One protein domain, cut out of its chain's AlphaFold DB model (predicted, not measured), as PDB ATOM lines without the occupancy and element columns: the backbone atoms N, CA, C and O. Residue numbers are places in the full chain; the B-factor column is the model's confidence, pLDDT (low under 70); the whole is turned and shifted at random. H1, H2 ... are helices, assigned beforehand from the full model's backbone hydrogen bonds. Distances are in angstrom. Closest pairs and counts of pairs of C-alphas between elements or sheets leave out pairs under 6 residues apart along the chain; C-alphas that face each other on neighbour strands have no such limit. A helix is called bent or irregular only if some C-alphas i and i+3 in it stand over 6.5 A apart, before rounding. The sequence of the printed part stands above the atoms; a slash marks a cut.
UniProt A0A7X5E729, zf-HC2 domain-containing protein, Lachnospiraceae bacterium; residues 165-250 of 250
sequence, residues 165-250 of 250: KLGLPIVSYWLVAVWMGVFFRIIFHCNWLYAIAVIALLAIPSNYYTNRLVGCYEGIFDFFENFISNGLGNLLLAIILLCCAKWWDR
ATOM      1  N   LYS A 165     244.075 101.890 178.989       91.56
ATOM      2  CA  LYS A 165     244.622 100.580 179.373       91.56
ATOM      3  C   LYS A 165     243.908  99.416 178.690       91.56
ATOM      4  O   LYS A 165     244.550  98.445 178.313       91.56
ATOM      5  N   LEU A 166     242.591  99.512 178.549       92.75
ATOM      6  CA  LEU A 166     241.729  98.437 178.061       92.75
ATOM      7  C   LEU A 166     240.930  98.883 176.838       92.75
ATOM      8  O   LEU A 166     240.974  98.222 175.805       92.75
ATOM      9  N   GLY A 167     240.244 100.027 176.916       93.00
ATOM     10  CA  GLY A 167     239.283 100.436 175.889       93.00
ATOM     11  C   GLY A 167     239.898 100.638 174.509       93.00
ATOM     12  O   GLY A 167     239.503  99.979 173.550       93.00
ATOM     13  N   LEU A 168     240.886 101.522 174.406       94.38
ATOM     14  CA  LEU A 168     241.539 101.855 173.148       94.38
ATOM     15  C   LEU A 168     242.304 100.656 172.554       94.38
ATOM     16  O   LEU A 168     242.107 100.403 171.366       94.38
ATOM     17  N   PRO A 169     243.089  99.864 173.321       95.50
ATOM     18  CA  PRO A 169     243.703  98.640 172.804       95.50
ATOM     19  C   PRO A 169     242.685  97.643 172.240       95.50
ATOM     20  O   PRO A 169     242.832  97.223 171.093       95.50
ATOM     21  N   ILE A 170     241.619  97.326 172.986       95.62
ATOM     22  CA  ILE A 170     240.583  96.379 172.543       95.62
ATOM     23  C   ILE A 170     239.911  96.887 171.264       95.62
ATOM     24  O   ILE A 170     239.870  96.173 170.262       95.62
ATOM     25  N   VAL A 171     239.431  98.135 171.264       96.12
ATOM     26  CA  VAL A 171     238.764  98.728 170.095       96.12
ATOM     27  C   VAL A 171     239.703  98.763 168.894       96.12
ATOM     28  O   VAL A 171     239.300  98.375 167.801       96.12
ATOM     29  N   SER A 172     240.957  99.182 169.076       94.62
ATOM     30  CA  SER A 172     241.928  99.250 167.980       94.62
ATOM     31  C   SER A 172     242.176  97.883 167.342       94.62
ATOM     32  O   SER A 172     242.198  97.783 166.118       94.62
ATOM     33  N   TYR A 173     242.267  96.821 168.147       94.81
ATOM     34  CA  TYR A 173     242.491  95.467 167.653       94.81
ATOM     35  C   TYR A 173     241.300  94.963 166.826       94.81
ATOM     36  O   TYR A 173     241.473  94.453 165.718       94.81
ATOM     37  N   TRP A 174     240.075  95.192 167.311       96.56
ATOM     38  CA  TRP A 174     238.852  94.869 166.571       96.56
ATOM     39  C   TRP A 174     238.699  95.679 165.287       96.56
ATOM     40  O   TRP A 174     238.305  95.133 164.256       96.56
ATOM     41  N   LEU A 175     239.043  96.968 165.313       96.44
ATOM     42  CA  LEU A 175     239.034  97.793 164.110       96.44
ATOM     43  C   LEU A 175     240.043  97.275 163.083       96.44
ATOM     44  O   LEU A 175     239.687  97.146 161.915       96.44
ATOM     45  N   VAL A 176     241.257  96.906 163.500       95.75
ATOM     46  CA  VAL A 176     242.249  96.288 162.605       95.75
ATOM     47  C   VAL A 176     241.710  94.991 162.002       95.75
ATOM     48  O   VAL A 176     241.822  94.809 160.792       95.75
ATOM     49  N   ALA A 177     241.068  94.124 162.790       95.31
ATOM     50  CA  ALA A 177     240.466  92.888 162.288       95.31
ATOM     51  C   ALA A 177     239.390  93.150 161.216       95.31
ATOM     52  O   ALA A 177     239.399  92.533 160.148       95.31
ATOM     53  N   VAL A 178     238.495  94.113 161.462       96.00
ATOM     54  CA  VAL A 178     237.448  94.508 160.507       96.00
ATOM     55  C   VAL A 178     238.055  95.095 159.228       96.00
ATOM     56  O   VAL A 178     237.696  94.689 158.119       96.00
ATOM     57  N   TRP A 179     239.005  96.023 159.363       96.19
ATOM     58  CA  TRP A 179     239.650  96.681 158.226       96.19
ATOM     59  C   TRP A 179     240.537  95.738 157.415       96.19
ATOM     60  O   TRP A 179     240.594  95.876 156.195       96.19
ATOM     61  N   MET A 180     241.158  94.738 158.043       94.25
ATOM     62  CA  MET A 180     241.917  93.699 157.348       94.25
ATOM     63  C   MET A 180     241.021  92.877 156.413       94.25
ATOM     64  O   MET A 180     241.407  92.617 155.275       94.25
ATOM     65  N   GLY A 181     239.794  92.542 156.828       93.25
ATOM     66  CA  GLY A 181     238.825  91.876 155.950       93.25
ATOM     67  C   GLY A 181     238.364  92.747 154.776       93.25
ATOM     68  O   GLY A 181     238.245  92.270 153.646       93.25
ATOM     69  N   VAL A 182     238.163  94.050 155.003       93.19
ATOM     70  CA  VAL A 182     237.842  95.001 153.921       93.19
ATOM     71  C   VAL A 182     239.011  95.153 152.951       93.19
ATOM     72  O   VAL A 182     238.806  95.172 151.738       93.19
ATOM     73  N   PHE A 183     240.235  95.226 153.466       93.56
ATOM     74  CA  PHE A 183     241.449  95.308 152.663       93.56
ATOM     75  C   PHE A 183     241.659  94.047 151.822       93.56
ATOM     76  O   PHE A 183     241.932  94.151 150.627       93.56
ATOM     77  N   PHE A 184     241.422  92.867 152.405       92.62
ATOM     78  CA  PHE A 184     241.429  91.593 151.687       92.62
ATOM     79  C   PHE A 184     240.481  91.632 150.482       92.62
ATOM     80  O   PHE A 184     240.874  91.308 149.364       92.62
ATOM     81  N   ARG A 185     239.255  92.134 150.664       91.50
ATOM     82  CA  ARG A 185     238.308  92.311 149.555       91.50
ATOM     83  C   ARG A 185     238.838  93.241 148.461       91.50
ATOM     84  O   ARG A 185     238.630  92.965 147.286       91.50
ATOM     85  N   ILE A 186     239.466  94.356 148.841       88.75
ATOM     86  CA  ILE A 186     239.982  95.353 147.891       88.75
ATOM     87  C   ILE A 186     241.141  94.777 147.069       88.75
ATOM     88  O   ILE A 186     241.170  94.998 145.865       88.75
ATOM     89  N   ILE A 187     242.054  94.022 147.692       91.19
ATOM     90  CA  ILE A 187     243.201  93.405 147.004       91.19
ATOM     91  C   ILE A 187     242.769  92.265 146.085       91.19
ATOM     92  O   ILE A 187     243.189  92.204 144.935       91.19
ATOM     93  N   PHE A 188     241.964  91.336 146.601       89.00
ATOM     94  CA  PHE A 188     241.629  90.109 145.876       89.00
ATOM     95  C   PHE A 188     240.402  90.263 144.968       89.00
ATOM     96  O   PHE A 188     240.026  89.314 144.289       89.00
ATOM     97  N   HIS A 189     239.774  91.447 144.952       87.06
ATOM     98  CA  HIS A 189     238.560  91.746 144.184       87.06
ATOM     99  C   HIS A 189     237.423  90.723 144.394       87.06
ATOM    100  O   HIS A 189     236.593  90.507 143.515       87.06
ATOM    101  N   CYS A 190     237.373  90.096 145.571       87.19
ATOM    102  CA  CYS A 190     236.397  89.060 145.899       87.19
ATOM    103  C   CYS A 190     235.051  89.637 146.367       87.19
ATOM    104  O   CYS A 190     234.938  90.798 146.771       87.19
ATOM    105  N   ASN A 191     234.027  88.781 146.413       88.44
ATOM    106  CA  ASN A 191     232.725  89.121 146.988       88.44
ATOM    107  C   ASN A 191     232.806  89.496 148.475       88.44
ATOM    108  O   ASN A 191     233.664  89.026 149.225       88.44
ATOM    109  N   TRP A 192     231.828  90.284 148.938       88.06
ATOM    110  CA  TRP A 192     231.719  90.706 150.344       88.06
ATOM    111  C   TRP A 192     231.608  89.526 151.326       88.06
ATOM    112  O   TRP A 192     232.035  89.642 152.470       88.06
ATOM    113  N   LEU A 193     231.105  88.372 150.877       91.88
ATOM    114  CA  LEU A 193     231.026  87.156 151.691       91.88
ATOM    115  C   LEU A 193     232.410  86.657 152.137       91.88
ATOM    116  O   LEU A 193     232.568  86.291 153.300       91.88
ATOM    117  N   TYR A 194     233.426  86.729 151.269       91.88
ATOM    118  CA  TYR A 194     234.803  86.402 151.657       91.88
ATOM    119  C   TYR A 194     235.347  87.397 152.682       91.88
ATOM    120  O   TYR A 194     236.012  86.995 153.631       91.88
ATOM    121  N   ALA A 195     235.021  88.686 152.538       92.50
ATOM    122  CA  ALA A 195     235.419  89.709 153.502       92.50
ATOM    123  C   ALA A 195     234.841  89.416 154.896       92.50
ATOM    124  O   ALA A 195     235.579  89.414 155.876       92.50
ATOM    125  N   ILE A 196     233.540  89.103 154.984       92.75
ATOM    126  CA  ILE A 196     232.897  88.743 156.257       92.75
ATOM    127  C   ILE A 196     233.502  87.449 156.821       92.75
ATOM    128  O   ILE A 196     233.752  87.382 158.022       92.75
ATOM    129  N   ALA A 197     233.789  86.447 155.984       94.31
ATOM    130  CA  ALA A 197     234.424  85.211 156.436       94.31
ATOM    131  C   ALA A 197     235.816  85.458 157.045       94.31
ATOM    132  O   ALA A 197     236.127  84.919 158.104       94.31
ATOM    133  N   VAL A 198     236.630  86.321 156.426       94.38
ATOM    134  CA  VAL A 198     237.935  86.730 156.972       94.38
ATOM    135  C   VAL A 198     237.767  87.463 158.304       94.38
ATOM    136  O   VAL A 198     238.475  87.149 159.255       94.38
ATOM    137  N   ILE A 199     236.802  88.382 158.418       95.12
ATOM    138  CA  ILE A 199     236.513  89.080 159.683       95.12
ATOM    139  C   ILE A 199     236.095  88.083 160.772       95.12
ATOM    140  O   ILE A 199     236.585  88.171 161.894       95.12
ATOM    141  N   ALA A 200     235.238  87.110 160.449       94.81
ATOM    142  CA  ALA A 200     234.815  86.066 161.382       94.81
ATOM    143  C   ALA A 200     235.994  85.188 161.844       94.81
ATOM    144  O   ALA A 200     236.092  84.870 163.027       94.81
ATOM    145  N   LEU A 201     236.939  84.859 160.958       94.44
ATOM    146  CA  LEU A 201     238.170  84.161 161.352       94.44
ATOM    147  C   LEU A 201     239.055  85.025 162.256       94.44
ATOM    148  O   LEU A 201     239.547  84.535 163.269       94.44
ATOM    149  N   LEU A 202     239.221  86.311 161.937       95.12
ATOM    150  CA  LEU A 202     239.998  87.260 162.743       95.12
ATOM    151  C   LEU A 202     239.329  87.598 164.083       95.12
ATOM    152  O   LEU A 202     240.014  88.000 165.028       95.12
ATOM    153  N   ALA A 203     238.020  87.385 164.215       94.06
ATOM    154  CA  ALA A 203     237.304  87.524 165.478       94.06
ATOM    155  C   ALA A 203     237.784  86.511 166.533       94.06
ATOM    156  O   ALA A 203     237.745  86.816 167.720       94.06
ATOM    157  N   ILE A 204     238.294  85.338 166.131       92.12
ATOM    158  CA  ILE A 204     238.818  84.312 167.052       92.12
ATOM    159  C   ILE A 204     240.055  84.820 167.826       92.12
ATOM    160  O   ILE A 204     239.989  84.888 169.058       92.12
ATOM    161  N   PRO A 205     241.163  85.234 167.173       92.38
ATOM    162  CA  PRO A 205     242.300  85.813 167.885       92.38
ATOM    163  C   PRO A 205     241.961  87.163 168.534       92.38
ATOM    164  O   PRO A 205     242.538  87.488 169.570       92.38
ATOM    165  N   SER A 206     241.007  87.931 167.991       93.06
ATOM    166  CA  SER A 206     240.539  89.184 168.617       93.06
ATOM    167  C   SER A 206     239.814  88.943 169.944       93.06
ATOM    168  O   SER A 206     240.069  89.647 170.923       93.06
ATOM    169  N   ASN A 207     238.970  87.908 170.014       92.25
ATOM    170  CA  ASN A 207     238.330  87.454 171.249       92.25
ATOM    171  C   ASN A 207     239.372  86.986 172.267       92.25
ATOM    172  O   ASN A 207     239.304  87.384 173.430       92.25
ATOM    173  N   TYR A 208     240.347  86.175 171.847       91.38
ATOM    174  CA  TYR A 208     241.434  85.739 172.727       91.38
ATOM    175  C   TYR A 208     242.200  86.931 173.316       91.38
ATOM    176  O   TYR A 208     242.370  87.018 174.530       91.38
ATOM    177  N   TYR A 209     242.602  87.882 172.468       91.94
ATOM    178  CA  TYR A 209     243.315  89.085 172.892       91.94
ATOM    179  C   TYR A 209     242.497  89.929 173.879       91.94
ATOM    180  O   TYR A 209     243.018  90.348 174.911       91.94
ATOM    181  N   THR A 210     241.204  90.117 173.601       93.31
ATOM    182  CA  THR A 210     240.283  90.850 174.484       93.31
ATOM    183  C   THR A 210     240.208  90.194 175.865       93.31
ATOM    184  O   THR A 210     240.410  90.863 176.874       93.31
ATOM    185  N   ASN A 211     239.989  88.877 175.926       91.88
ATOM    186  CA  ASN A 211     239.880  88.146 177.191       91.88
ATOM    187  C   ASN A 211     241.198  88.117 177.973       91.88
ATOM    188  O   ASN A 211     241.187  88.219 179.198       91.88
ATOM    189  N   ARG A 212     242.339  88.044 177.282       91.12
ATOM    190  CA  ARG A 212     243.659  88.133 177.915       91.12
ATOM    191  C   ARG A 212     243.910  89.515 178.522       91.12
ATOM    192  O   ARG A 212     244.422  89.602 179.630       91.12
ATOM    193  N   LEU A 213     243.533  90.592 177.827       91.25
ATOM    194  CA  LEU A 213     243.674  91.960 178.348       91.25
ATOM    195  C   LEU A 213     242.794  92.221 179.573       91.25
ATOM    196  O   LEU A 213     243.221  92.913 180.491       91.25
ATOM    197  N   VAL A 214     241.579  91.672 179.582       90.81
ATOM    198  CA  VAL A 214     240.647  91.796 180.714       90.81
ATOM    199  C   VAL A 214     241.057  90.895 181.895       90.81
ATOM    200  O   VAL A 214     240.564  91.081 183.002       90.81
ATOM    201  N   GLY A 215     241.996  89.963 181.691       89.38
ATOM    202  CA  GLY A 215     242.467  89.030 182.719       89.38
ATOM    203  C   GLY A 215     241.591  87.785 182.878       89.38
ATOM    204  O   GLY A 215     241.727  87.072 183.862       89.38
ATOM    205  N   CYS A 216     240.694  87.511 181.925       86.75
ATOM    206  CA  CYS A 216     239.873  86.299 181.923       86.75
ATOM    207  C   CYS A 216     240.643  85.066 181.433       86.75
ATOM    208  O   CYS A 216     240.292  83.958 181.821       86.75
ATOM    209  N   TYR A 217     241.653  85.253 180.575       88.75
ATOM    210  CA  TYR A 217     242.551  84.189 180.109       88.75
ATOM    211  C   TYR A 217     243.978  84.480 180.559       88.75
ATOM    212  O   TYR A 217     244.556  85.499 180.169       88.75
ATOM    213  N   GLU A 218     244.568  83.564 181.322       85.56
ATOM    214  CA  GLU A 218     245.982  83.617 181.693       85.56
ATOM    215  C   GLU A 218     246.845  82.955 180.608       85.56
ATOM    216  O   GLU A 218     247.936  83.435 180.267       85.56
ATOM    217  N   GLY A 219     246.325  81.889 179.990       85.06
ATOM    218  CA  GLY A 219     247.041  81.083 179.006       85.06
ATOM    219  C   GLY A 219     246.228  80.705 177.769       85.06
ATOM    220  O   GLY A 219     245.056  81.037 177.607       85.06
ATOM    221  N   ILE A 220     246.880  79.971 176.865       84.38
ATOM    222  CA  ILE A 220     246.221  79.418 175.674       84.38
ATOM    223  C   ILE A 220     245.321  78.220 176.017       84.38
ATOM    224  O   ILE A 220     244.426  77.886 175.249       84.38
ATOM    225  N   PHE A 221     245.533  77.582 177.170       87.56
ATOM    226  CA  PHE A 221     244.694  76.480 177.641       87.56
ATOM    227  C   PHE A 221     243.273  76.956 177.955       87.56
ATOM    228  O   PHE A 221     242.328  76.384 177.418       87.56
ATOM    229  N   ASP A 222     243.125  78.079 178.665       84.56
ATOM    230  CA  ASP A 222     241.818  78.701 178.939       84.56
ATOM    231  C   ASP A 222     241.062  79.035 177.647       84.56
ATOM    232  O   ASP A 222     239.836  78.935 177.570       84.56
ATOM    233  N   PHE A 223     241.799  79.409 176.595       85.19
ATOM    234  CA  PHE A 223     241.223  79.627 175.274       85.19
ATOM    235  C   PHE A 223     240.651  78.342 174.678       85.19
ATOM    236  O   PHE A 223     239.539  78.376 174.156       85.19
ATOM    237  N   PHE A 224     241.379  77.224 174.743       86.00
ATOM    238  CA  PHE A 224     240.896  75.948 174.215       86.00
ATOM    239  C   PHE A 224     239.703  75.409 175.005       86.00
ATOM    240  O   PHE A 224     238.753  74.926 174.390       86.00
ATOM    241  N   GLU A 225     239.698  75.559 176.331       86.88
ATOM    242  CA  GLU A 225     238.556  75.174 177.171       86.88
ATOM    243  C   GLU A 225     237.295  75.964 176.810       86.88
ATOM    244  O   GLU A 225     236.210  75.403 176.654       86.88
ATOM    245  N   ASN A 226     237.444  77.268 176.581       85.94
ATOM    246  CA  ASN A 226     236.332  78.147 176.233       85.94
ATOM    247  C   ASN A 226     236.070  78.245 174.720       85.94
ATOM    248  O   ASN A 226     235.162  78.969 174.295       85.94
ATOM    249  N   PHE A 227     236.822  77.523 173.881       87.44
ATOM    250  CA  PHE A 227     236.737  77.638 172.423       87.44
ATOM    251  C   PHE A 227     235.351  77.260 171.902       87.44
ATOM    252  O   PHE A 227     234.821  77.923 171.010       87.44
ATOM    253  N   ILE A 228     234.733  76.233 172.486       82.19
ATOM    254  CA  ILE A 228     233.384  75.794 172.108       82.19
ATOM    255  C   ILE A 228     232.364  76.909 172.358       82.19
ATOM    256  O   ILE A 228     231.487  77.130 171.526       82.19
ATOM    257  N   SER A 229     232.503  77.652 173.459       80.94
ATOM    258  CA  SER A 229     231.563  78.718 173.809       80.94
ATOM    259  C   SER A 229     231.821  80.022 173.047       80.94
ATOM    260  O   SER A 229     230.869  80.682 172.639       80.94
ATOM    261  N   ASN A 230     233.088  80.405 172.851       79.62
ATOM    262  CA  ASN A 230     233.452  81.752 172.389       79.62
ATOM    263  C   ASN A 230     234.049  81.805 170.969       79.62
ATOM    264  O   ASN A 230     234.105  82.879 170.364       79.62
ATOM    265  N   GLY A 231     234.534  80.681 170.435       81.00
ATOM    266  CA  GLY A 231     235.258  80.610 169.157       81.00
ATOM    267  C   GLY A 231     234.546  79.805 168.068       81.00
ATOM    268  O   GLY A 231     234.570  80.192 166.898       81.00
ATOM    269  N   LEU A 232     233.865  78.719 168.441       89.56
ATOM    270  CA  LEU A 232     233.260  77.765 167.506       89.56
ATOM    271  C   LEU A 232     232.185  78.403 166.617       89.56
ATOM    272  O   LEU A 232     232.140  78.121 165.421       89.56
ATOM    273  N   GLY A 233     231.375  79.319 167.156       89.25
ATOM    274  CA  GLY A 233     230.371  80.047 166.372       89.25
ATOM    275  C   GLY A 233     230.982  80.879 165.240       89.25
ATOM    276  O   GLY A 233     230.512  80.821 164.105       89.25
ATOM    277  N   ASN A 234     232.081  81.586 165.519       89.94
ATOM    278  CA  ASN A 234     232.796  82.381 164.518       89.94
ATOM    279  C   ASN A 234     233.441  81.497 163.441       89.94
ATOM    280  O   ASN A 234     233.402  81.836 162.258       89.94
ATOM    281  N   LEU A 235     233.979  80.336 163.833       92.06
ATOM    282  CA  LEU A 235     234.543  79.366 162.895       92.06
ATOM    283  C   LEU A 235     233.469  78.780 161.966       92.06
ATOM    284  O   LEU A 235     233.655  78.757 160.749       92.06
ATOM    285  N   LEU A 236     232.337  78.336 162.521       93.31
ATOM    286  CA  LEU A 236     231.222  77.812 161.730       93.31
ATOM    287  C   LEU A 236     230.667  78.874 160.779       93.31
ATOM    288  O   LEU A 236     230.450  78.584 159.602       93.31
ATOM    289  N   LEU A 237     230.494  80.108 161.261       92.75
ATOM    290  CA  LEU A 237     230.062  81.233 160.436       92.75
ATOM    291  C   LEU A 237     231.020  81.459 159.262       92.75
ATOM    292  O   LEU A 237     230.566  81.598 158.127       92.75
ATOM    293  N   ALA A 238     232.332  81.446 159.507       93.25
ATOM    294  CA  ALA A 238     233.326  81.588 158.451       93.25
ATOM    295  C   ALA A 238     233.215  80.473 157.398       93.25
ATOM    296  O   ALA A 238     233.191  80.765 156.204       93.25
ATOM    297  N   ILE A 239     233.084  79.208 157.817       93.62
ATOM    298  CA  ILE A 239     232.947  78.063 156.900       93.62
ATOM    299  C   ILE A 239     231.679  78.194 156.046       93.62
ATOM    300  O   ILE A 239     231.744  78.045 154.825       93.62
ATOM    301  N   ILE A 240     230.539  78.514 156.667       95.00
ATOM    302  CA  ILE A 240     229.263  78.703 155.963       95.00
ATOM    303  C   ILE A 240     229.388  79.822 154.927       95.00
ATOM    304  O   ILE A 240     229.013  79.634 153.770       95.00
ATOM    305  N   LEU A 241     229.963  80.964 155.311       94.25
ATOM    306  CA  LEU A 241     230.131  82.104 154.412       94.25
ATOM    307  C   LEU A 241     231.058  81.790 153.237       94.25
ATOM    308  O   LEU A 241     230.754  82.209 152.124       94.25
ATOM    309  N   LEU A 242     232.136  81.030 153.444       92.31
ATOM    310  CA  LEU A 242     233.017  80.586 152.358       92.31
ATOM    311  C   LEU A 242     232.300  79.636 151.389       92.31
ATOM    312  O   LEU A 242     232.451  79.770 150.174       92.31
ATOM    313  N   CYS A 243     231.484  78.710 151.901       91.56
ATOM    314  CA  CYS A 243     230.657  77.832 151.072       91.56
ATOM    315  C   CYS A 243     229.632  78.628 150.252       91.56
ATOM    316  O   CYS A 243     229.518  78.416 149.043       91.56
ATOM    317  N   CYS A 244     228.929  79.573 150.884       91.88
ATOM    318  CA  CYS A 244     227.989  80.465 150.204       91.88
ATOM    319  C   CYS A 244     228.688  81.349 149.165       91.88
ATOM    320  O   CYS A 244     228.163  81.525 148.071       91.88
ATOM    321  N   ALA A 245     229.878  81.869 149.476       90.62
ATOM    322  CA  ALA A 245     230.657  82.695 148.559       90.62
ATOM    323  C   ALA A 245     231.046  81.917 147.297       90.62
ATOM    324  O   ALA A 245     230.824  82.392 146.189       90.62
ATOM    325  N   LYS A 246     231.526  80.681 147.466       89.00
ATOM    326  CA  LYS A 246     231.874  79.792 146.353       89.00
ATOM    327  C   LYS A 246     230.665  79.397 145.505       89.00
ATOM    328  O   LYS A 246     230.820  79.151 144.314       89.00
ATOM    329  N   TRP A 247     229.484  79.284 146.113       88.38
ATOM    330  CA  TRP A 247     228.246  79.021 145.380       88.38
ATOM    331  C   TRP A 247     227.787  80.242 144.580       88.38
ATOM    332  O   TRP A 247     227.331  80.077 143.460       88.38
ATOM    333  N   TRP A 248     227.958  81.447 145.125       86.06
ATOM    334  CA  TRP A 248     227.633  82.706 144.446       86.06
ATOM    335  C   TRP A 248     228.534  82.996 143.233       86.06
ATOM    336  O   TRP A 248     228.107  83.677 142.307       86.06
ATOM    337  N   ASP A 249     229.772  82.496 143.242       81.75
ATOM    338  CA  ASP A 249     230.727  82.647 142.135       81.75
ATOM    339  C   ASP A 249     230.558  81.610 141.004       81.75
ATOM    340  O   ASP A 249     231.226  81.735 139.977       81.75
ATOM    341  N   ARG A 250     229.728  80.569 141.187       74.75
ATOM    342  CA  ARG A 250     229.419  79.567 140.147       74.75
ATOM    343  C   ARG A 250     228.271  80.018 139.258       74.75
ATOM    344  O   ARG A 250     228.363  79.728 138.047       74.75
TER     345      ARG A 250
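What this domain is: This is residues 165 to 250 of the 250 residues of the protein "zf-HC2 domain-containing protein" of Lachnospiraceae bacterium (UniProt A0A7X5E729). What does the model look like? Three long helices, H1, H2 and H5, lie side by side in a flat row with H2 in the middle, each running opposite to its neighbour, and the short H3 and H4 make the turn from H2 to H5 at one end. What are its make-up and size? The printed part has 86 residues, all helix by class, with five named helices in the order H1 to H5 and no named strand. It is only just compact, close to loose, with a radius of gyration of the C-alphas of 14.4 A, and flat, spanning 45 by 27 by 14 A.

How they stand to each other: What does H1, residues 165 to 188, touch? It touches H2, residues 192 to 214, closest at the C-alphas of Gly 181 and Ala 195, 4.7 A; this helical hairpin has a shallow tilt of 19 degrees, opposite ways. What else touches H2? H5, residues 232 to 248, does, closest at the C-alphas of Ala 197 and Ala 238, 4.3 A, at a shallow tilt of 12 degrees, opposite ways. H1 and H5 are apart. Where are H3, residues 220 to 225, and H4, residues 227 to 230? Both are close to H2 but not clearly touching: the closest C-alphas are Tyr 208 and Phe 223, 6.6 A, and Asn 207 and Asn 230, 7.6 A. How do the backbones run? Every O i to N i+4 pair is within hydrogen-bond range in H3 and H5, against 19 of 20 in H1 and 17 of 19 in H2; H4 is too short for such a pair.

Where its parts are: Where are the ends? H1 begins at C-alpha 165 (244.622, 100.580, 179.373) and H5 ends at C-alpha 248 (227.633, 82.706, 144.446). How long are the helices? H1 measures 35.2 A, H2 31.7 A, H3 8.9 A, H4 5.3 A and H5 24.2 A from first to last C-alpha. Is any uneven? H1 is irregular, with C-alphas 165 and 168 7.1 A apart, and H2 has a kink of 31 degrees near residue 205.

The domain as a whole: How far does it reach? The two C-alphas farthest apart, Lys 165 and Arg 250, are 47.0 A apart. Are there cuts or weak places? The printed part has no cut, its four links are tight, and no printed residue is under 70 in pLDDT.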